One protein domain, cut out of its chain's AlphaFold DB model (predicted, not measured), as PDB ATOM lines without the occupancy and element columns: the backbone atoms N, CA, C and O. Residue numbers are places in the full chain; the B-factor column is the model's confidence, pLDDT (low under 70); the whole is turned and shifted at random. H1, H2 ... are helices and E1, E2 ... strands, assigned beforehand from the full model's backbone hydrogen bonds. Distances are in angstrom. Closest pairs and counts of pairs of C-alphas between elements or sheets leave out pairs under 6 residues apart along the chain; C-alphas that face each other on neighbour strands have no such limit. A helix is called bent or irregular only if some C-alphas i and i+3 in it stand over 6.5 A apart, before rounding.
ATOM      1  N   LEU A  35      61.650  -6.296  12.067       70.19
ATOM      2  CA  LEU A  35      60.524  -6.193  11.141       70.19
ATOM      3  C   LEU A  35      61.022  -6.242   9.683       70.19
ATOM      4  O   LEU A  35      61.998  -5.556   9.346       70.19
ATOM      5  N   PRO A  36      60.374  -7.033   8.810       80.19
ATOM      6  CA  PRO A  36      60.703  -7.052   7.394       80.19
ATOM      7  C   PRO A  36      60.544  -5.655   6.793       80.19
ATOM      8  O   PRO A  36      59.570  -4.955   7.061       80.19
ATOM      9  N   LYS A  37      61.493  -5.253   5.952       84.94
ATOM     10  CA  LYS A  37      61.437  -3.987   5.221       84.94
ATOM     11  C   LYS A  37      60.696  -4.184   3.911       84.94
ATOM     12  O   LYS A  37      60.992  -5.132   3.185       84.94
ATOM     13  N   SER A  38      59.757  -3.289   3.607       88.44
ATOM     14  CA  SER A  38      59.030  -3.302   2.335       88.44
ATOM     15  C   SER A  38      59.978  -2.984   1.186       88.44
ATOM     16  O   SER A  38      60.730  -2.011   1.249       88.44
ATOM     17  N   LEU A  39      59.952  -3.814   0.145       91.00
ATOM     18  CA  LEU A  39      60.672  -3.573  -1.101       91.00
ATOM     19  C   LEU A  39      59.709  -3.135  -2.197       91.00
ATOM     20  O   LEU A  39      59.919  -2.095  -2.817       91.00
ATOM     21  N   LEU A  40      58.685  -3.950  -2.447       92.88
ATOM     22  CA  LEU A  40      57.801  -3.802  -3.594       92.88
ATOM     23  C   LEU A  40      56.375  -4.199  -3.219       92.88
ATOM     24  O   LEU A  40      56.156  -5.236  -2.595       92.88
ATOM     25  N   THR A  41      55.399  -3.392  -3.620       93.50
ATOM     26  CA  THR A  41      53.983  -3.775  -3.621       93.50
ATOM     27  C   THR A  41      53.410  -3.555  -5.007       93.50
ATOM     28  O   THR A  41      53.551  -2.467  -5.560       93.50
ATOM     29  N   LEU A  42      52.761  -4.580  -5.552       92.31
ATOM     30  CA  LEU A  42      52.121  -4.541  -6.863       92.31
ATOM     31  C   LEU A  42      50.643  -4.873  -6.717       92.31
ATOM     32  O   LEU A  42      50.297  -5.889  -6.113       92.31
ATOM     33  N   GLN A  43      49.784  -4.042  -7.295       91.44
ATOM     34  CA  GLN A  43      48.354  -4.306  -7.399       91.44
ATOM     35  C   GLN A  43      47.979  -4.534  -8.857       91.44
ATOM     36  O   GLN A  43      48.059  -3.624  -9.680       91.44
ATOM     37  N   PHE A  44      47.506  -5.738  -9.149       89.88
ATOM     38  CA  PHE A  44      46.979  -6.106 -10.452       89.88
ATOM     39  C   PHE A  44      45.450  -6.110 -10.407       89.88
ATOM     40  O   PHE A  44      44.877  -6.671  -9.461       89.88
ATOM     41  N   PRO A  45      44.766  -5.556 -11.420       88.50
ATOM     42  CA  PRO A  45      43.348  -5.807 -11.602       88.50
ATOM     43  C   PRO A  45      43.151  -7.306 -11.830       88.50
ATOM     44  O   PRO A  45      44.026  -7.993 -12.364       88.50
ATOM     45  N   TRP A  46      42.021  -7.842 -11.384       87.00
ATOM     46  CA  TRP A  46      41.749  -9.263 -11.558       87.00
ATOM     47  C   TRP A  46      41.660  -9.629 -13.037       87.00
ATOM     48  O   TRP A  46      40.919  -9.003 -13.793       87.00
ATOM     49  N   GLN A  47      42.383 -10.676 -13.421       83.94
ATOM     50  CA  GLN A  47      42.359 -11.234 -14.767       83.94
ATOM     51  C   GLN A  47      41.889 -12.686 -14.708       83.94
ATOM     52  O   GLN A  47      42.219 -13.423 -13.778       83.94
ATOM     53  N   GLU A  48      41.133 -13.108 -15.719       80.44
ATOM     54  CA  GLU A  48      40.719 -14.503 -15.902       80.44
ATOM     55  C   GLU A  48      41.891 -15.316 -16.482       80.44
ATOM     56  O   GLU A  48      41.871 -15.745 -17.633       80.44
ATOM     57  N   SER A  49      42.967 -15.467 -15.702       80.75
ATOM     58  CA  SER A  49      44.141 -16.261 -16.072       80.75
ATOM     59  C   SER A  49      44.427 -17.356 -15.045       80.75
ATOM     60  O   SER A  49      44.119 -17.221 -13.857       80.75
ATOM     61  N   ASP A  50      45.062 -18.444 -15.496       81.75
ATOM     62  CA  ASP A  50      45.370 -19.623 -14.667       81.75
ATOM     63  C   ASP A  50      46.158 -19.269 -13.397       81.75
ATOM     64  O   ASP A  50      46.057 -19.924 -12.363       81.75
ATOM     65  N   VAL A  51      46.955 -18.203 -13.450       81.12
ATOM     66  CA  VAL A  51      47.801 -17.801 -12.323       81.12
ATOM     67  C   VAL A  51      46.986 -17.066 -11.258       81.12
ATOM     68  O   VAL A  51      47.225 -17.246 -10.062       81.12
ATOM     69  N   PHE A  52      45.958 -16.306 -11.649       83.38
ATOM     70  CA  PHE A  52      45.027 -15.686 -10.700       83.38
ATOM     71  C   PHE A  52      44.089 -16.716 -10.060       83.38
ATOM     72  O   PHE A  52      43.587 -16.470  -8.956       83.38
ATOM     73  N   SER A  53      43.903 -17.893 -10.664       84.69
ATOM     74  CA  SER A  53      43.134 -19.000 -10.081       84.69
ATOM     75  C   SER A  53      43.961 -19.938  -9.185       84.69
ATOM     76  O   SER A  53      43.375 -20.538  -8.283       84.69
ATOM     77  N   CYS A  54      45.298 -19.975  -9.315       89.25
ATOM     78  CA  CYS A  54      46.203 -20.729  -8.426       89.25
ATOM     79  C   CYS A  54      46.002 -20.425  -6.928       89.25
ATOM     80  O   CYS A  54      45.463 -19.390  -6.531       89.25
ATOM     81  N   SER A  55      46.490 -21.284  -6.041       90.06
ATOM     82  CA  SER A  55      46.523 -20.978  -4.608       90.06
ATOM     83  C   SER A  55      47.473 -19.806  -4.298       90.06
ATOM     84  O   SER A  55      48.397 -19.499  -5.052       90.06
ATOM     85  N   ARG A  56      47.258 -19.125  -3.163       90.19
ATOM     86  CA  ARG A  56      48.161 -18.044  -2.710       90.19
ATOM     87  C   ARG A  56      49.594 -18.552  -2.514       90.19
ATOM     88  O   ARG A  56      50.525 -17.855  -2.895       90.19
ATOM     89  N   LEU A  57      49.741 -19.766  -1.977       90.19
ATOM     90  CA  LEU A  57      51.035 -20.407  -1.728       90.19
ATOM     91  C   LEU A  57      51.797 -20.699  -3.023       90.19
ATOM     92  O   LEU A  57      52.999 -20.474  -3.087       90.19
ATOM     93  N   GLU A  58      51.113 -21.147  -4.076       91.69
ATOM     94  CA  GLU A  58      51.757 -21.376  -5.376       91.69
ATOM     95  C   GLU A  58      52.258 -20.073  -6.001       91.69
ATOM     96  O   GLU A  58      53.373 -20.031  -6.518       91.69
ATOM     97  N   ILE A  59      51.462 -19.000  -5.934       92.06
ATOM     98  CA  ILE A  59      51.879 -17.679  -6.424       92.06
ATOM     99  C   ILE A  59      53.082 -17.181  -5.618       92.06
ATOM    100  O   ILE A  59      54.077 -16.759  -6.202       92.06
ATOM    101  N   GLN A  60      53.006 -17.275  -4.289       93.62
ATOM    102  CA  GLN A  60      54.091 -16.904  -3.388       93.62
ATOM    103  C   GLN A  60      55.386 -17.645  -3.746       93.62
ATOM    104  O   GLN A  60      56.406 -17.005  -3.985       93.62
ATOM    105  N   SER A  61      55.323 -18.972  -3.877       92.88
ATOM    106  CA  SER A  61      56.480 -19.812  -4.197       92.88
ATOM    107  C   SER A  61      57.122 -19.433  -5.533       92.88
ATOM    108  O   SER A  61      58.343 -19.322  -5.631       92.88
ATOM    109  N   ARG A  62      56.310 -19.170  -6.564       93.25
ATOM    110  CA  ARG A  62      56.813 -18.738  -7.875       93.25
ATOM    111  C   ARG A  62      57.523 -17.385  -7.812       93.25
ATOM    112  O   ARG A  62      58.554 -17.212  -8.457       93.25
ATOM    113  N   ILE A  63      56.999 -16.436  -7.038       93.75
ATOM    114  CA  ILE A  63      57.619 -15.113  -6.875       93.75
ATOM    115  C   ILE A  63      58.909 -15.222  -6.054       93.75
ATOM    116  O   ILE A  63      59.921 -14.640  -6.433       93.75
ATOM    117  N   GLU A  64      58.924 -16.017  -4.983       93.62
ATOM    118  CA  GLU A  64      60.135 -16.278  -4.193       93.62
ATOM    119  C   GLU A  64      61.248 -16.913  -5.041       93.62
ATOM    120  O   GLU A  64      62.409 -16.524  -4.928       93.62
ATOM    121  N   GLN A  65      60.910 -17.826  -5.957       92.81
ATOM    122  CA  GLN A  65      61.872 -18.383  -6.915       92.81
ATOM    123  C   GLN A  65      62.479 -17.326  -7.847       92.81
ATOM    124  O   GLN A  65      63.646 -17.455  -8.215       92.81
ATOM    125  N   LEU A  66      61.721 -16.296  -8.242       92.38
ATOM    126  CA  LEU A  66      62.260 -15.172  -9.017       92.38
ATOM    127  C   LEU A  66      63.196 -14.315  -8.158       92.38
ATOM    128  O   LEU A  66      64.309 -14.016  -8.581       92.38
ATOM    129  N   LEU A  67      62.781 -13.981  -6.936       92.19
ATOM    130  CA  LEU A  67      63.561 -13.150  -6.013       92.19
ATOM    131  C   LEU A  67      64.908 -13.785  -5.644       92.19
ATOM    132  O   LEU A  67      65.935 -13.108  -5.653       92.19
ATOM    133  N   ASN A  68      64.921 -15.098  -5.406       91.12
ATOM    134  CA  ASN A  68      66.134 -15.853  -5.081       91.12
ATOM    135  C   ASN A  68      67.160 -15.897  -6.227       91.12
ATOM    136  O   ASN A  68      68.333 -16.154  -5.977       91.12
ATOM    137  N   LYS A  69      66.755 -15.638  -7.480       90.31
ATOM    138  CA  LYS A  69      67.696 -15.508  -8.609       90.31
ATOM    139  C   LYS A  69      68.408 -14.157  -8.628       90.31
ATOM    140  O   LYS A  69      69.477 -14.054  -9.219       90.31
ATOM    141  N   ILE A  70      67.808 -13.135  -8.018       87.50
ATOM    142  CA  ILE A  70      68.301 -11.756  -8.051       87.50
ATOM    143  C   ILE A  70      69.296 -11.520  -6.921       87.50
ATOM    144  O   ILE A  70      70.383 -10.988  -7.141       87.50
ATOM    145  N   ALA A  71      68.925 -11.895  -5.698       87.12
ATOM    146  CA  ALA A  71      69.796 -11.742  -4.547       87.12
ATOM    147  C   ALA A  71      69.501 -12.790  -3.477       87.12
ATOM    148  O   ALA A  71      68.346 -13.134  -3.214       87.12
ATOM    149  N   ASP A  72      70.575 -13.224  -2.820       86.12
ATOM    150  CA  ASP A  72      70.504 -14.063  -1.633       86.12
ATOM    151  C   ASP A  72      70.081 -13.208  -0.433       86.12
ATOM    152  O   ASP A  72      70.857 -12.420   0.118       86.12
ATOM    153  N   ALA A  73      68.799 -13.294  -0.094       85.44
ATOM    154  CA  ALA A  73      68.201 -12.599   1.030       85.44
ATOM    155  C   ALA A  73      67.023 -13.392   1.582       85.44
ATOM    156  O   ALA A  73      66.420 -14.233   0.916       85.44
ATOM    157  N   LYS A  74      66.658 -13.081   2.825       88.00
ATOM    158  CA  LYS A  74      65.462 -13.639   3.441       88.00
ATOM    159  C   LYS A  74      64.236 -12.874   2.951       88.00
ATOM    160  O   LYS A  74      63.873 -11.843   3.519       88.00
ATOM    161  N   TRP A  75      63.647 -13.376   1.873       90.69
ATOM    162  CA  TRP A  75      62.443 -12.828   1.262       90.69
ATOM    163  C   TRP A  75      61.183 -13.231   2.025       90.69
ATOM    164  O   TRP A  75      61.064 -14.344   2.531       90.69
ATOM    165  N   HIS A  76      60.227 -12.314   2.069       90.56
ATOM    166  CA  HIS A  76      58.889 -12.546   2.586       90.56
ATOM    167  C   HIS A  76      57.891 -12.042   1.553       90.56
ATOM    168  O   HIS A  76      57.788 -10.836   1.323       90.56
ATOM    169  N   VAL A  77      57.170 -12.962   0.915       92.69
ATOM    170  CA  VAL A  77      56.166 -12.627  -0.095       92.69
ATOM    171  C   VAL A  77      54.779 -12.900   0.469       92.69
ATOM    172  O   VAL A  77      54.502 -13.985   0.970       92.69
ATOM    173  N   TYR A  78      53.886 -11.918   0.383       92.12
ATOM    174  CA  TYR A  78      52.490 -12.067   0.772       92.12
ATOM    175  C   TYR A  78      51.580 -11.775  -0.412       92.12
ATOM    176  O   TYR A  78      51.717 -10.756  -1.087       92.12
ATOM    177  N   VAL A  79      50.632 -12.677  -0.658       91.75
ATOM    178  CA  VAL A  79      49.692 -12.578  -1.775       91.75
ATOM    179  C   VAL A  79      48.286 -12.416  -1.226       91.75
ATOM    180  O   VAL A  79      47.725 -13.327  -0.609       91.75
ATOM    181  N   PHE A  80      47.686 -11.267  -1.499       90.00
ATOM    182  CA  PHE A  80      46.315 -10.967  -1.137       90.00
ATOM    183  C   PHE A  80      45.417 -11.014  -2.372       90.00
ATOM    184  O   PHE A  80      45.676 -10.370  -3.383       90.00
ATOM    185  N   LYS A  81      44.343 -11.801  -2.287       89.56
ATOM    186  CA  LYS A  81      43.318 -11.895  -3.334       89.56
ATOM    187  C   LYS A  81      42.085 -11.148  -2.867       89.56
ATOM    188  O   LYS A  81      41.333 -11.686  -2.054       89.56
ATOM    189  N   GLU A  82      41.896  -9.942  -3.378       85.38
ATOM    190  CA  GLU A  82      40.683  -9.163  -3.183       85.38
ATOM    191  C   GLU A  82      39.625  -9.671  -4.172       85.38
ATOM    192  O   GLU A  82      39.743  -9.493  -5.382       85.38
ATOM    193  N   ARG A  83      38.591 -10.351  -3.669       77.38
ATOM    194  CA  ARG A  83      37.530 -10.956  -4.498       77.38
ATOM    195  C   ARG A  83      36.251 -10.115  -4.561       77.38
ATOM    196  O   ARG A  83      35.173 -10.654  -4.793       77.38
ATOM    197  N   GLY A  84      36.382  -8.802  -4.394       67.75
ATOM    198  CA  GLY A  84      35.265  -7.869  -4.324       67.75
ATOM    199  C   GLY A  84      35.249  -7.156  -2.985       67.75
ATOM    200  O   GLY A  84      34.674  -7.674  -2.029       67.75
ATOM    201  N   SER A  85      35.843  -5.964  -2.913       58.75
ATOM    202  CA  SER A  85      35.308  -4.966  -1.989       58.75
ATOM    203  C   SER A  85      34.055  -4.361  -2.625       58.75
ATOM    204  O   SER A  85      33.931  -4.272  -3.852       58.75
ATOM    205  N   PHE A  86      33.063  -4.043  -1.796       48.88
ATOM    206  CA  PHE A  86      31.794  -3.522  -2.274       48.88
ATOM    207  C   PHE A  86      32.029  -2.140  -2.887       48.88
ATOM    208  O   PHE A  86      32.260  -1.168  -2.171       48.88
ATOM    209  N   SER A  87      31.918  -2.037  -4.207       52.16
ATOM    210  CA  SER A  87      31.609  -0.766  -4.849       52.16
ATOM    211  C   SER A  87      30.146  -0.834  -5.295       52.16
ATOM    212  O   SER A  87      29.679  -1.860  -5.794       52.16
ATOM    213  N   LYS A  88      29.365   0.200  -4.964       47.44
ATOM    214  CA  LYS A  88      27.895   0.172  -5.029       47.44
ATOM    215  C   LYS A  88      27.398  -0.077  -6.446       47.44
ATOM    216  O   LYS A  88      27.493   0.842  -7.252       47.44
ATOM    217  N   HIS A  89      26.801  -1.249  -6.699       49.38
ATOM    218  CA  HIS A  89      26.122  -1.525  -7.963       49.38
ATOM    219  C   HIS A  89      24.672  -1.003  -7.954       49.38
ATOM    220  O   HIS A  89      23.893  -1.418  -7.099       49.38
ATOM    221  N   LEU A  90      24.305  -0.085  -8.852       47.75
ATOM    222  CA  LEU A  90      22.973   0.524  -8.950       47.75
ATOM    223  C   LEU A  90      22.434   0.277 -10.361       47.75
ATOM    224  O   LEU A  90      23.074   0.663 -11.330       47.75
ATOM    225  N   ARG A  91      21.285  -0.390 -10.484       56.47
ATOM    226  CA  ARG A  91      20.632  -0.655 -11.773       56.47
ATOM    227  C   ARG A  91      19.349   0.165 -11.838       56.47
ATOM    228  O   ARG A  91      18.479  -0.034 -10.993       56.47
ATOM    229  N   ILE A  92      19.249   1.095 -12.783       59.44
ATOM    230  CA  ILE A  92      18.034   1.892 -13.008       59.44
ATOM    231  C   ILE A  92      17.399   1.405 -14.309       59.44
ATOM    232  O   ILE A  92      18.069   1.368 -15.340       59.44
ATOM    233  N   GLN A  93      16.129   1.006 -14.238       53.81
ATOM    234  CA  GLN A  93      15.287   0.721 -15.398       53.81
ATOM    235  C   GLN A  93      14.197   1.783 -15.477       53.81
ATOM    236  O   GLN A  93      13.470   2.002 -14.505       53.81
ATOM    237  N   THR A  94      14.097   2.422 -16.635       64.19
ATOM    238  CA  THR A  94      13.020   3.354 -16.978       64.19
ATOM    239  C   THR A  94      12.076   2.648 -17.951       64.19
ATOM    240  O   THR A  94      12.543   1.862 -18.778       64.19
ATOM    241  N   ASP A  95      10.765   2.895 -17.858       67.25
ATOM    242  CA  ASP A  95       9.781   2.342 -18.799       67.25
ATOM    243  C   ASP A  95      10.066   2.879 -20.207       67.25
ATOM    244  O   ASP A  95       9.644   3.974 -20.573       67.25
ATOM    245  N   GLY A  96      10.804   2.095 -20.991       65.75
ATOM    246  CA  GLY A  96      10.819   2.225 -22.437       65.75
ATOM    247  C   GLY A  96      12.146   2.486 -23.127       65.75
ATOM    248  O   GLY A  96      12.096   2.406 -24.338       65.75
ATOM    249  N   GLU A  97      13.282   2.728 -22.459       59.56
ATOM    250  CA  GLU A  97      14.630   2.540 -23.042       59.56
ATOM    251  C   GLU A  97      15.757   2.990 -22.091       59.56
ATOM    252  O   GLU A  97      15.638   3.973 -21.363       59.56
ATOM    253  N   GLU A  98      16.852   2.231 -22.161       55.12
ATOM    254  CA  GLU A  98      18.137   2.329 -21.456       55.12
ATOM    255  C   GLU A  98      18.226   1.744 -20.034       55.12
ATOM    256  O   GLU A  98      17.646   2.199 -19.049       55.12
ATOM    257  N   GLU A  99      19.033   0.684 -19.952       56.50
ATOM    258  CA  GLU A  99      19.508   0.085 -18.716       56.50
ATOM    259  C   GLU A  99      20.746   0.854 -18.244       56.50
ATOM    260  O   GLU A  99      21.783   0.843 -18.908       56.50
ATOM    261  N   HIS A 100      20.668   1.496 -17.077       51.72
ATOM    262  CA  HIS A 100      21.831   2.154 -16.486       51.72
ATOM    263  C   HIS A 100      22.415   1.296 -15.367       51.72
ATOM    264  O   HIS A 100      21.763   1.073 -14.346       51.72
ATOM    265  N   SER A 101      23.656   0.838 -15.544       50.12
ATOM    266  CA  SER A 101      24.441   0.151 -14.515       50.12
ATOM    267  C   SER A 101      25.479   1.094 -13.899       50.12
ATOM    268  O   SER A 101      26.364   1.589 -14.594       50.12
ATOM    269  N   PHE A 102      25.428   1.297 -12.589       51.97
ATOM    270  CA  PHE A 102      26.458   1.965 -11.790       51.97
ATOM    271  C   PHE A 102      27.143   0.917 -10.912       51.97
ATOM    272  O   PHE A 102      26.471  -0.033 -10.556       51.97
ATOM    273  N   GLY A 103      28.427   1.066 -10.557       51.59
ATOM    274  CA  GLY A 103      29.183   0.203  -9.623       51.59
ATOM    275  C   GLY A 103      29.886  -1.018 -10.208       51.59
ATOM    276  O   GLY A 103      29.314  -1.765 -10.988       51.59
ATOM    277  N   VAL A 104      31.124  -1.259  -9.789       55.12
ATOM    278  CA  VAL A 104      31.984  -2.347 -10.285       55.12
ATOM    279  C   VAL A 104      32.646  -3.055  -9.107       55.12
ATOM    280  O   VAL A 104      33.374  -2.426  -8.345       55.12
ATOM    281  N   LEU A 105      32.436  -4.360  -8.933       60.88
ATOM    282  CA  LEU A 105      33.179  -5.120  -7.920       60.88
ATOM    283  C   LEU A 105      34.687  -4.972  -8.170       60.88
ATOM    284  O   LEU A 105      35.185  -5.442  -9.194       60.88
ATOM    285  N   SER A 106      35.415  -4.346  -7.239       71.94
ATOM    286  CA  SER A 106      36.873  -4.277  -7.326       71.94
ATOM    287  C   SER A 106      37.431  -5.650  -6.985       71.94
ATOM    288  O   SER A 106      37.373  -6.116  -5.844       71.94
ATOM    289  N   ARG A 107      37.925  -6.349  -8.002       85.19
ATOM    290  CA  ARG A 107      38.706  -7.566  -7.812       85.19
ATOM    291  C   ARG A 107      40.147  -7.243  -8.150       85.19
ATOM    292  O   ARG A 107      40.424  -6.698  -9.218       85.19
ATOM    293  N   SER A 108      41.053  -7.590  -7.250       88.62
ATOM    294  CA  SER A 108      42.474  -7.346  -7.445       88.62
ATOM    295  C   SER A 108      43.325  -8.448  -6.827       88.62
ATOM    296  O   SER A 108      42.916  -9.175  -5.915       88.62
ATOM    297  N   LEU A 109      44.524  -8.601  -7.372       90.50
ATOM    298  CA  LEU A 109      45.587  -9.401  -6.793       90.50
ATOM    299  C   LEU A 109      46.668  -8.441  -6.321       90.50
ATOM    300  O   LEU A 109      47.226  -7.694  -7.120       90.50
ATOM    301  N   ILE A 110      46.965  -8.471  -5.029       91.62
ATOM    302  CA  ILE A 110      47.992  -7.630  -4.430       91.62
ATOM    303  C   ILE A 110      49.141  -8.524  -3.985       91.62
ATOM    304  O   ILE A 110      48.938  -9.506  -3.268       91.62
ATOM    305  N   VAL A 111      50.346  -8.189  -4.420       93.19
ATOM    306  CA  VAL A 111      51.585  -8.860  -4.034       93.19
ATOM    307  C   VAL A 111      52.400  -7.885  -3.204       93.19
ATOM    308  O   VAL A 111      52.715  -6.796  -3.673       93.19
ATOM    309  N   TYR A 112      52.776  -8.297  -1.999       93.19
ATOM    310  CA  TYR A 112      53.696  -7.574  -1.133       93.19
ATOM    311  C   TYR A 112      55.003  -8.350  -1.023       93.19
ATOM    312  O   TYR A 112      54.988  -9.559  -0.789       93.19
ATOM    313  N   ILE A 113      56.126  -7.656  -1.170       93.88
ATOM    314  CA  ILE A 113      57.467  -8.228  -1.095       93.88
ATOM    315  C   ILE A 113      58.263  -7.460  -0.050       93.88
ATOM    316  O   ILE A 113      58.462  -6.248  -0.165       93.88
ATOM    317  N   PHE A 114      58.759  -8.194   0.937       91.44
ATOM    318  CA  PHE A 114      59.617  -7.687   1.994       91.44
ATOM    319  C   PHE A 114      60.920  -8.482   2.063       91.44
ATOM    320  O   PHE A 114      61.010  -9.608   1.570       91.44
ATOM    321  N   TYR A 115      61.918  -7.912   2.728       90.00
ATOM    322  CA  TYR A 115      63.159  -8.599   3.080       90.00
ATOM    323  C   TYR A 115      63.518  -8.356   4.544       90.00
ATOM    324  O   TYR A 115      63.260  -7.283   5.095       90.00
ATOM    325  N   SER A 116      64.152  -9.337   5.176       84.94
ATOM    326  CA  SER A 116      64.714  -9.193   6.523       84.94
ATOM    327  C   SER A 116      66.235  -9.065   6.480       84.94
ATOM    328  O   SER A 116      66.905  -9.677   5.652       84.94
ATOM    329  N   GLY A 117      66.791  -8.286   7.411       81.12
ATOM    330  CA  GLY A 117      68.233  -8.062   7.526       81.12
ATOM    331  C   GLY A 117      68.739  -6.884   6.689       81.12
ATOM    332  O   GLY A 117      68.111  -5.820   6.622       81.12
ATOM    333  N   SER A 118      69.929  -7.034   6.106       80.44
ATOM    334  CA  SER A 118      70.541  -5.999   5.270       80.44
ATOM    335  C   SER A 118      69.836  -5.881   3.914       80.44
ATOM    336  O   SER A 118      69.433  -6.907   3.367       80.44
ATOM    337  N   PRO A 119      69.744  -4.669   3.331       81.31
ATOM    338  CA  PRO A 119      69.221  -4.489   1.983       81.31
ATOM    339  C   PRO A 119      69.971  -5.382   0.991       81.31
ATOM    340  O   PRO A 119      71.206  -5.306   0.934       81.31
ATOM    341  N   PRO A 120      69.266  -6.224   0.222       84.00
ATOM    342  CA  PRO A 120      69.913  -7.075  -0.756       84.00
ATOM    343  C   PRO A 120      70.634  -6.221  -1.803       84.00
ATOM    344  O   PRO A 120      70.077  -5.282  -2.382       84.00
ATOM    345  N   LYS A 121      71.923  -6.509  -2.002       83.00
ATOM    346  CA  LYS A 121      72.792  -5.726  -2.889       83.00
ATOM    347  C   LYS A 121      72.309  -5.855  -4.332       83.00
ATOM    348  O   LYS A 121      71.958  -6.938  -4.774       83.00
ATOM    349  N   GLY A 122      72.315  -4.747  -5.070       81.25
ATOM    350  CA  GLY A 122      71.968  -4.736  -6.497       81.25
ATOM    351  C   GLY A 122      70.470  -4.743  -6.801       81.25
ATOM    352  O   GLY A 122      70.096  -4.273  -7.869       81.25
ATOM    353  N   VAL A 123      69.612  -5.130  -5.849       85.69
ATOM    354  CA  VAL A 123      68.161  -5.252  -6.077       85.69
ATOM    355  C   VAL A 123      67.539  -3.972  -6.610       85.69
ATOM    356  O   VAL A 123      66.722  -4.055  -7.509       85.69
ATOM    357  N   ALA A 124      67.971  -2.795  -6.150       84.81
ATOM    358  CA  ALA A 124      67.444  -1.516  -6.633       84.81
ATOM    359  C   ALA A 124      67.532  -1.337  -8.164       84.81
ATOM    360  O   ALA A 124      66.657  -0.701  -8.740       84.81
ATOM    361  N   LYS A 125      68.561  -1.898  -8.818       86.56
ATOM    362  CA  LYS A 125      68.718  -1.852 -10.284       86.56
ATOM    363  C   LYS A 125      67.851  -2.888 -10.999       86.56
ATOM    364  O   LYS A 125      67.490  -2.685 -12.149       86.56
ATOM    365  N   GLU A 126      67.517  -3.964 -10.300       89.25
ATOM    366  CA  GLU A 126      66.764  -5.110 -10.808       89.25
ATOM    367  C   GLU A 126      65.250  -4.948 -10.606       89.25
ATOM    368  O   GLU A 126      64.481  -5.731 -11.150       89.25
ATOM    369  N   ILE A 127      64.796  -3.936  -9.849       88.81
ATOM    370  CA  ILE A 127      63.362  -3.705  -9.597       88.81
ATOM    371  C   ILE A 127      62.549  -3.602 -10.899       88.81
ATOM    372  O   ILE A 127      61.527  -4.282 -10.971       88.81
ATOM    373  N   PRO A 128      62.956  -2.833 -11.931       89.81
ATOM    374  CA  PRO A 128      62.188  -2.759 -13.175       89.81
ATOM    375  C   PRO A 128      62.025  -4.137 -13.833       89.81
ATOM    376  O   PRO A 128      60.911  -4.553 -14.141       89.81
ATOM    377  N   HIS A 129      63.117  -4.898 -13.929       90.12
ATOM    378  CA  HIS A 129      63.100  -6.242 -14.505       90.12
ATOM    379  C   HIS A 129      62.295  -7.245 -13.658       90.12
ATOM    380  O   HIS A 129      61.630  -8.139 -14.184       90.12
ATOM    381  N   LEU A 130      62.312  -7.091 -12.332       91.19
ATOM    382  CA  LEU A 130      61.494  -7.880 -11.417       91.19
ATOM    383  C   LEU A 130      60.001  -7.590 -11.619       91.19
ATOM    384  O   LEU A 130      59.208  -8.529 -11.640       91.19
ATOM    385  N   ILE A 131      59.613  -6.323 -11.792       91.94
ATOM    386  CA  ILE A 131      58.223  -5.937 -12.079       91.94
ATOM    387  C   ILE A 131      57.764  -6.580 -13.389       91.94
ATOM    388  O   ILE A 131      56.711  -7.215 -13.412       91.94
ATOM    389  N   GLU A 132      58.572  -6.493 -14.447       91.69
ATOM    390  CA  GLU A 132      58.300  -7.150 -15.733       91.69
ATOM    391  C   GLU A 132      58.182  -8.669 -15.595       91.69
ATOM    392  O   GLU A 132      57.250  -9.274 -16.122       91.69
ATOM    393  N   SER A 133      59.096  -9.295 -14.853       91.69
ATOM    394  CA  SER A 133      59.103 -10.743 -14.633       91.69
ATOM    395  C   SER A 133      57.867 -11.208 -13.866       91.69
ATOM    396  O   SER A 133      57.279 -12.237 -14.200       91.69
ATOM    397  N   ILE A 134      57.439 -10.446 -12.855       91.50
ATOM    398  CA  ILE A 134      56.216 -10.727 -12.102       91.50
ATOM    399  C   ILE A 134      54.981 -10.489 -12.981       91.50
ATOM    400  O   ILE A 134      54.078 -11.321 -12.993       91.50
ATOM    401  N   ALA A 135      54.934  -9.407 -13.761       90.25
ATOM    402  CA  ALA A 135      53.839  -9.160 -14.700       90.25
ATOM    403  C   ALA A 135      53.727 -10.295 -15.736       90.25
ATOM    404  O   ALA A 135      52.651 -10.861 -15.933       90.25
ATOM    405  N   SER A 136      54.861 -10.721 -16.297       90.06
ATOM    406  CA  SER A 136      54.958 -11.857 -17.216       90.06
ATOM    407  C   SER A 136      54.489 -13.164 -16.571       90.06
ATOM    408  O   SER A 136      53.720 -13.907 -17.186       90.06
ATOM    409  N   LEU A 137      54.851 -13.415 -15.304       88.56
ATOM    410  CA  LEU A 137      54.353 -14.560 -14.532       88.56
ATOM    411  C   LEU A 137      52.821 -14.588 -14.501       88.56
ATOM    412  O   LEU A 137      52.220 -15.652 -14.602       88.56
ATOM    413  N   PHE A 138      52.193 -13.422 -14.389       86.44
ATOM    414  CA  PHE A 138      50.743 -13.270 -14.357       86.44
ATOM    415  C   PHE A 138      50.078 -13.229 -15.739       86.44
ATOM    416  O   PHE A 138      48.850 -13.144 -15.806       86.44
ATOM    417  N   LYS A 139      50.858 -13.346 -16.827       85.69
ATOM    418  CA  LYS A 139      50.424 -13.090 -18.213       85.69
ATOM    419  C   LYS A 139      49.805 -11.689 -18.378       85.69
ATOM    420  O   LYS A 139      48.941 -11.487 -19.224       85.69
ATOM    421  N   ALA A 140      50.251 -10.740 -17.560       82.50
ATOM    422  CA  ALA A 140      49.788  -9.361 -17.522       82.50
ATOM    423  C   ALA A 140      50.853  -8.429 -18.128       82.50
ATOM    424  O   ALA A 140      52.049  -8.714 -18.052       82.50
ATOM    425  N   SER A 141      50.438  -7.302 -18.711       82.00
ATOM    426  CA  SER A 141      51.370  -6.230 -19.081       82.00
ATOM    427  C   SER A 141      51.713  -5.380 -17.855       82.00
ATOM    428  O   SER A 141      50.896  -5.245 -16.942       82.00
ATOM    429  N   VAL A 142      52.898  -4.765 -17.834       83.00
ATOM    430  CA  VAL A 142      53.278  -3.814 -16.769       83.00
ATOM    431  C   VAL A 142      52.303  -2.632 -16.716       83.00
ATOM    432  O   VAL A 142      51.925  -2.190 -15.639       83.00
ATOM    433  N   GLU A 143      51.803  -2.199 -17.873       82.81
ATOM    434  CA  GLU A 143      50.788  -1.144 -18.011       82.81
ATOM    435  C   GLU A 143      49.450  -1.494 -17.348       82.81
ATOM    436  O   GLU A 143      48.679  -0.611 -16.989       82.81
ATOM    437  N   SER A 144      49.155  -2.786 -17.180       83.69
ATOM    438  CA  SER A 144      47.934  -3.221 -16.501       83.69
ATOM    439  C   SER A 144      48.035  -3.134 -14.977       83.69
ATOM    440  O   SER A 144      47.025  -3.305 -14.297       83.69
ATOM    441  N   ILE A 145      49.223  -2.877 -14.419       86.81
ATOM    442  CA  ILE A 145      49.418  -2.748 -12.975       86.81
ATOM    443  C   ILE A 145      48.780  -1.441 -12.506       86.81
ATOM    444  O   ILE A 145      49.164  -0.357 -12.925       86.81
ATOM    445  N   THR A 146      47.805  -1.542 -11.604       86.31
ATOM    446  CA  THR A 146      47.059  -0.379 -11.107       86.31
ATOM    447  C   THR A 146      47.856   0.414 -10.081       86.31
ATOM    448  O   THR A 146      47.723   1.633 -10.023       86.31
ATOM    449  N   LYS A 147      48.648  -0.270  -9.245       88.12
ATOM    450  CA  LYS A 147      49.518   0.393  -8.271       88.12
ATOM    451  C   LYS A 147      50.878  -0.259  -8.142       88.12
ATOM    452  O   LYS A 147      50.968  -1.486  -8.045       88.12
ATOM    453  N   ILE A 148      51.905   0.578  -8.044       90.31
ATOM    454  CA  ILE A 148      53.289   0.177  -7.805       90.31
ATOM    455  C   ILE A 148      53.838   1.005  -6.644       90.31
ATOM    456  O   ILE A 148      53.953   2.224  -6.742       90.31
ATOM    457  N   TYR A 149      54.218   0.333  -5.556       89.75
ATOM    458  CA  TYR A 149      54.962   0.954  -4.460       89.75
ATOM    459  C   TYR A 149      56.366   0.374  -4.387       89.75
ATOM    460  O   TYR A 149      56.514  -0.839  -4.251       89.75
ATOM    461  N   ILE A 150      57.386   1.231  -4.393       90.50
ATOM    462  CA  ILE A 150      58.781   0.846  -4.149       90.50
ATOM    463  C   ILE A 150      59.230   1.470  -2.833       90.50
ATOM    464  O   ILE A 150      59.200   2.691  -2.690       90.50
ATOM    465  N   ASN A 151      59.683   0.648  -1.882       86.94
ATOM    466  CA  ASN A 151      60.064   1.098  -0.538       86.94
ATOM    467  C   ASN A 151      59.011   2.060   0.057       86.94
ATOM    468  O   ASN A 151      59.346   3.163   0.487       86.94
ATOM    469  N   GLU A 152      57.735   1.659  -0.008       82.81
ATOM    470  CA  GLU A 152      56.566   2.406   0.501       82.81
ATOM    471  C   GLU A 152      56.203   3.691  -0.266       82.81
ATOM    472  O   GLU A 152      55.210   4.339   0.059       82.81
ATOM    473  N   LYS A 153      56.943   4.052  -1.320       84.12
ATOM    474  CA  LYS A 153      56.631   5.207  -2.170       84.12
ATOM    475  C   LYS A 153      55.792   4.790  -3.367       84.12
ATOM    476  O   LYS A 153      56.209   3.913  -4.118       84.12
ATOM    477  N   ASP A 154      54.648   5.444  -3.537       86.38
ATOM    478  CA  ASP A 154      53.792   5.283  -4.712       86.38
ATOM    479  C   ASP A 154      54.483   5.872  -5.946       86.38
ATOM    480  O   ASP A 154      54.906   7.031  -5.928       86.38
ATOM    481  N   ILE A 155      54.618   5.071  -6.998       86.94
ATOM    482  CA  ILE A 155      55.189   5.486  -8.286       86.94
ATOM    483  C   ILE A 155      54.247   5.181  -9.458       86.94
ATOM    484  O   ILE A 155      54.676   5.179 -10.607       86.94
TER     485      ILE A 155
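Overview. This is residues 35 to 155 of the 162 residues of an uncharacterized protein of Cupriavidus sp. UYMSc13B (UniProt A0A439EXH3). A twisted antiparallel sheet of four strands has two helices, H2 and H3, packed over one face, while the hairpin of E3 and E4 sticks out as a thin arm beyond the ends of E2 and E5. That arm makes much of the longest axis. The 121 printed residues include three named helices and six named strands, in the order E1 H1 H2 E2 E3 E4 E5 H3 E6; the main sheet runs E2 E5 E1 E6. The class is mixed, helices and strands, and the whole is loose, with a radius of gyration of the C-alphas of 17.9 A and spans of 65 by 29 by 25 A.

Along the chain. In the largest sheet, E2 holds residues 74 to 85 and is 31.8 A long, E5 holds 106 to 116 and is 31.5 A long, E1 holds 37 to 45 and is 24.8 A long, and E6 holds 147 to 150. E1 begins at C-alpha 37, (61.437, -3.987, 5.221), and E6 ends at C-alpha 150, (58.781, 0.846, -4.149). H2, residues 56 to 70, is 21.8 A long; H3, residues 123 to 137, is 18.7 A long. H1 holds residues 50 to 53. E3 holds residues 90 to 93, beginning at C-alpha 90, (22.973, 0.524, -8.950), and E4 holds 99 to 102.

Arrangement. The sheet is twisted, with E2 and E6 as edge strands. E2 and E5 are antiparallel, with N 80 and O 110 at 2.8 A. E5 and E1 are antiparallel, with N 111 and O 42 at 2.9 A. E1 and E6 are antiparallel, with N 41 and O 149 at 2.9 A. H2 and H3 are on the same face of this sheet, an arrangement of two layers, helices on one face of a sheet. H2 lies over E2 at a height over the sheet of 8.3 A; their closest C-alphas, those of Arg 56 and Val 79, are 5.8 A apart. H3 has a height of 10.1 A and lies over E1 and, only just, over E6, with 3 of its C-alphas falling there. H2 and H3 touch, closest at the C-alphas of Ile 70 and Val 123, 6.8 A, at a steep tilt of 40 degrees, opposite ways. H1 only grazes the sheet, with residues 52 to 53. E1, H1 H2, E2 and E5, H3, E6 are split strand-helix-strand units, in which two strands running the same way have another strand between them; both crossovers are right-handed. The hairpin E3 and E4 is antiparallel, with N 102 and O 90 at 2.7 A. Of the O i to N i+4 pairs, 9 of 11 are within hydrogen-bond range in H2 and 9 of 11 in H3, while H1 is too short for one; H3 is irregular, with C-alphas 125 and 128 7.2 A apart.

Size, cuts and confidence. The two C-alphas farthest apart, those of Gly 96 and Ser 118, are 66.3 A apart. The printed part has no cut and no long link. The mean pLDDT of the printed part is 81.9; residues 84 to 105 are under 70.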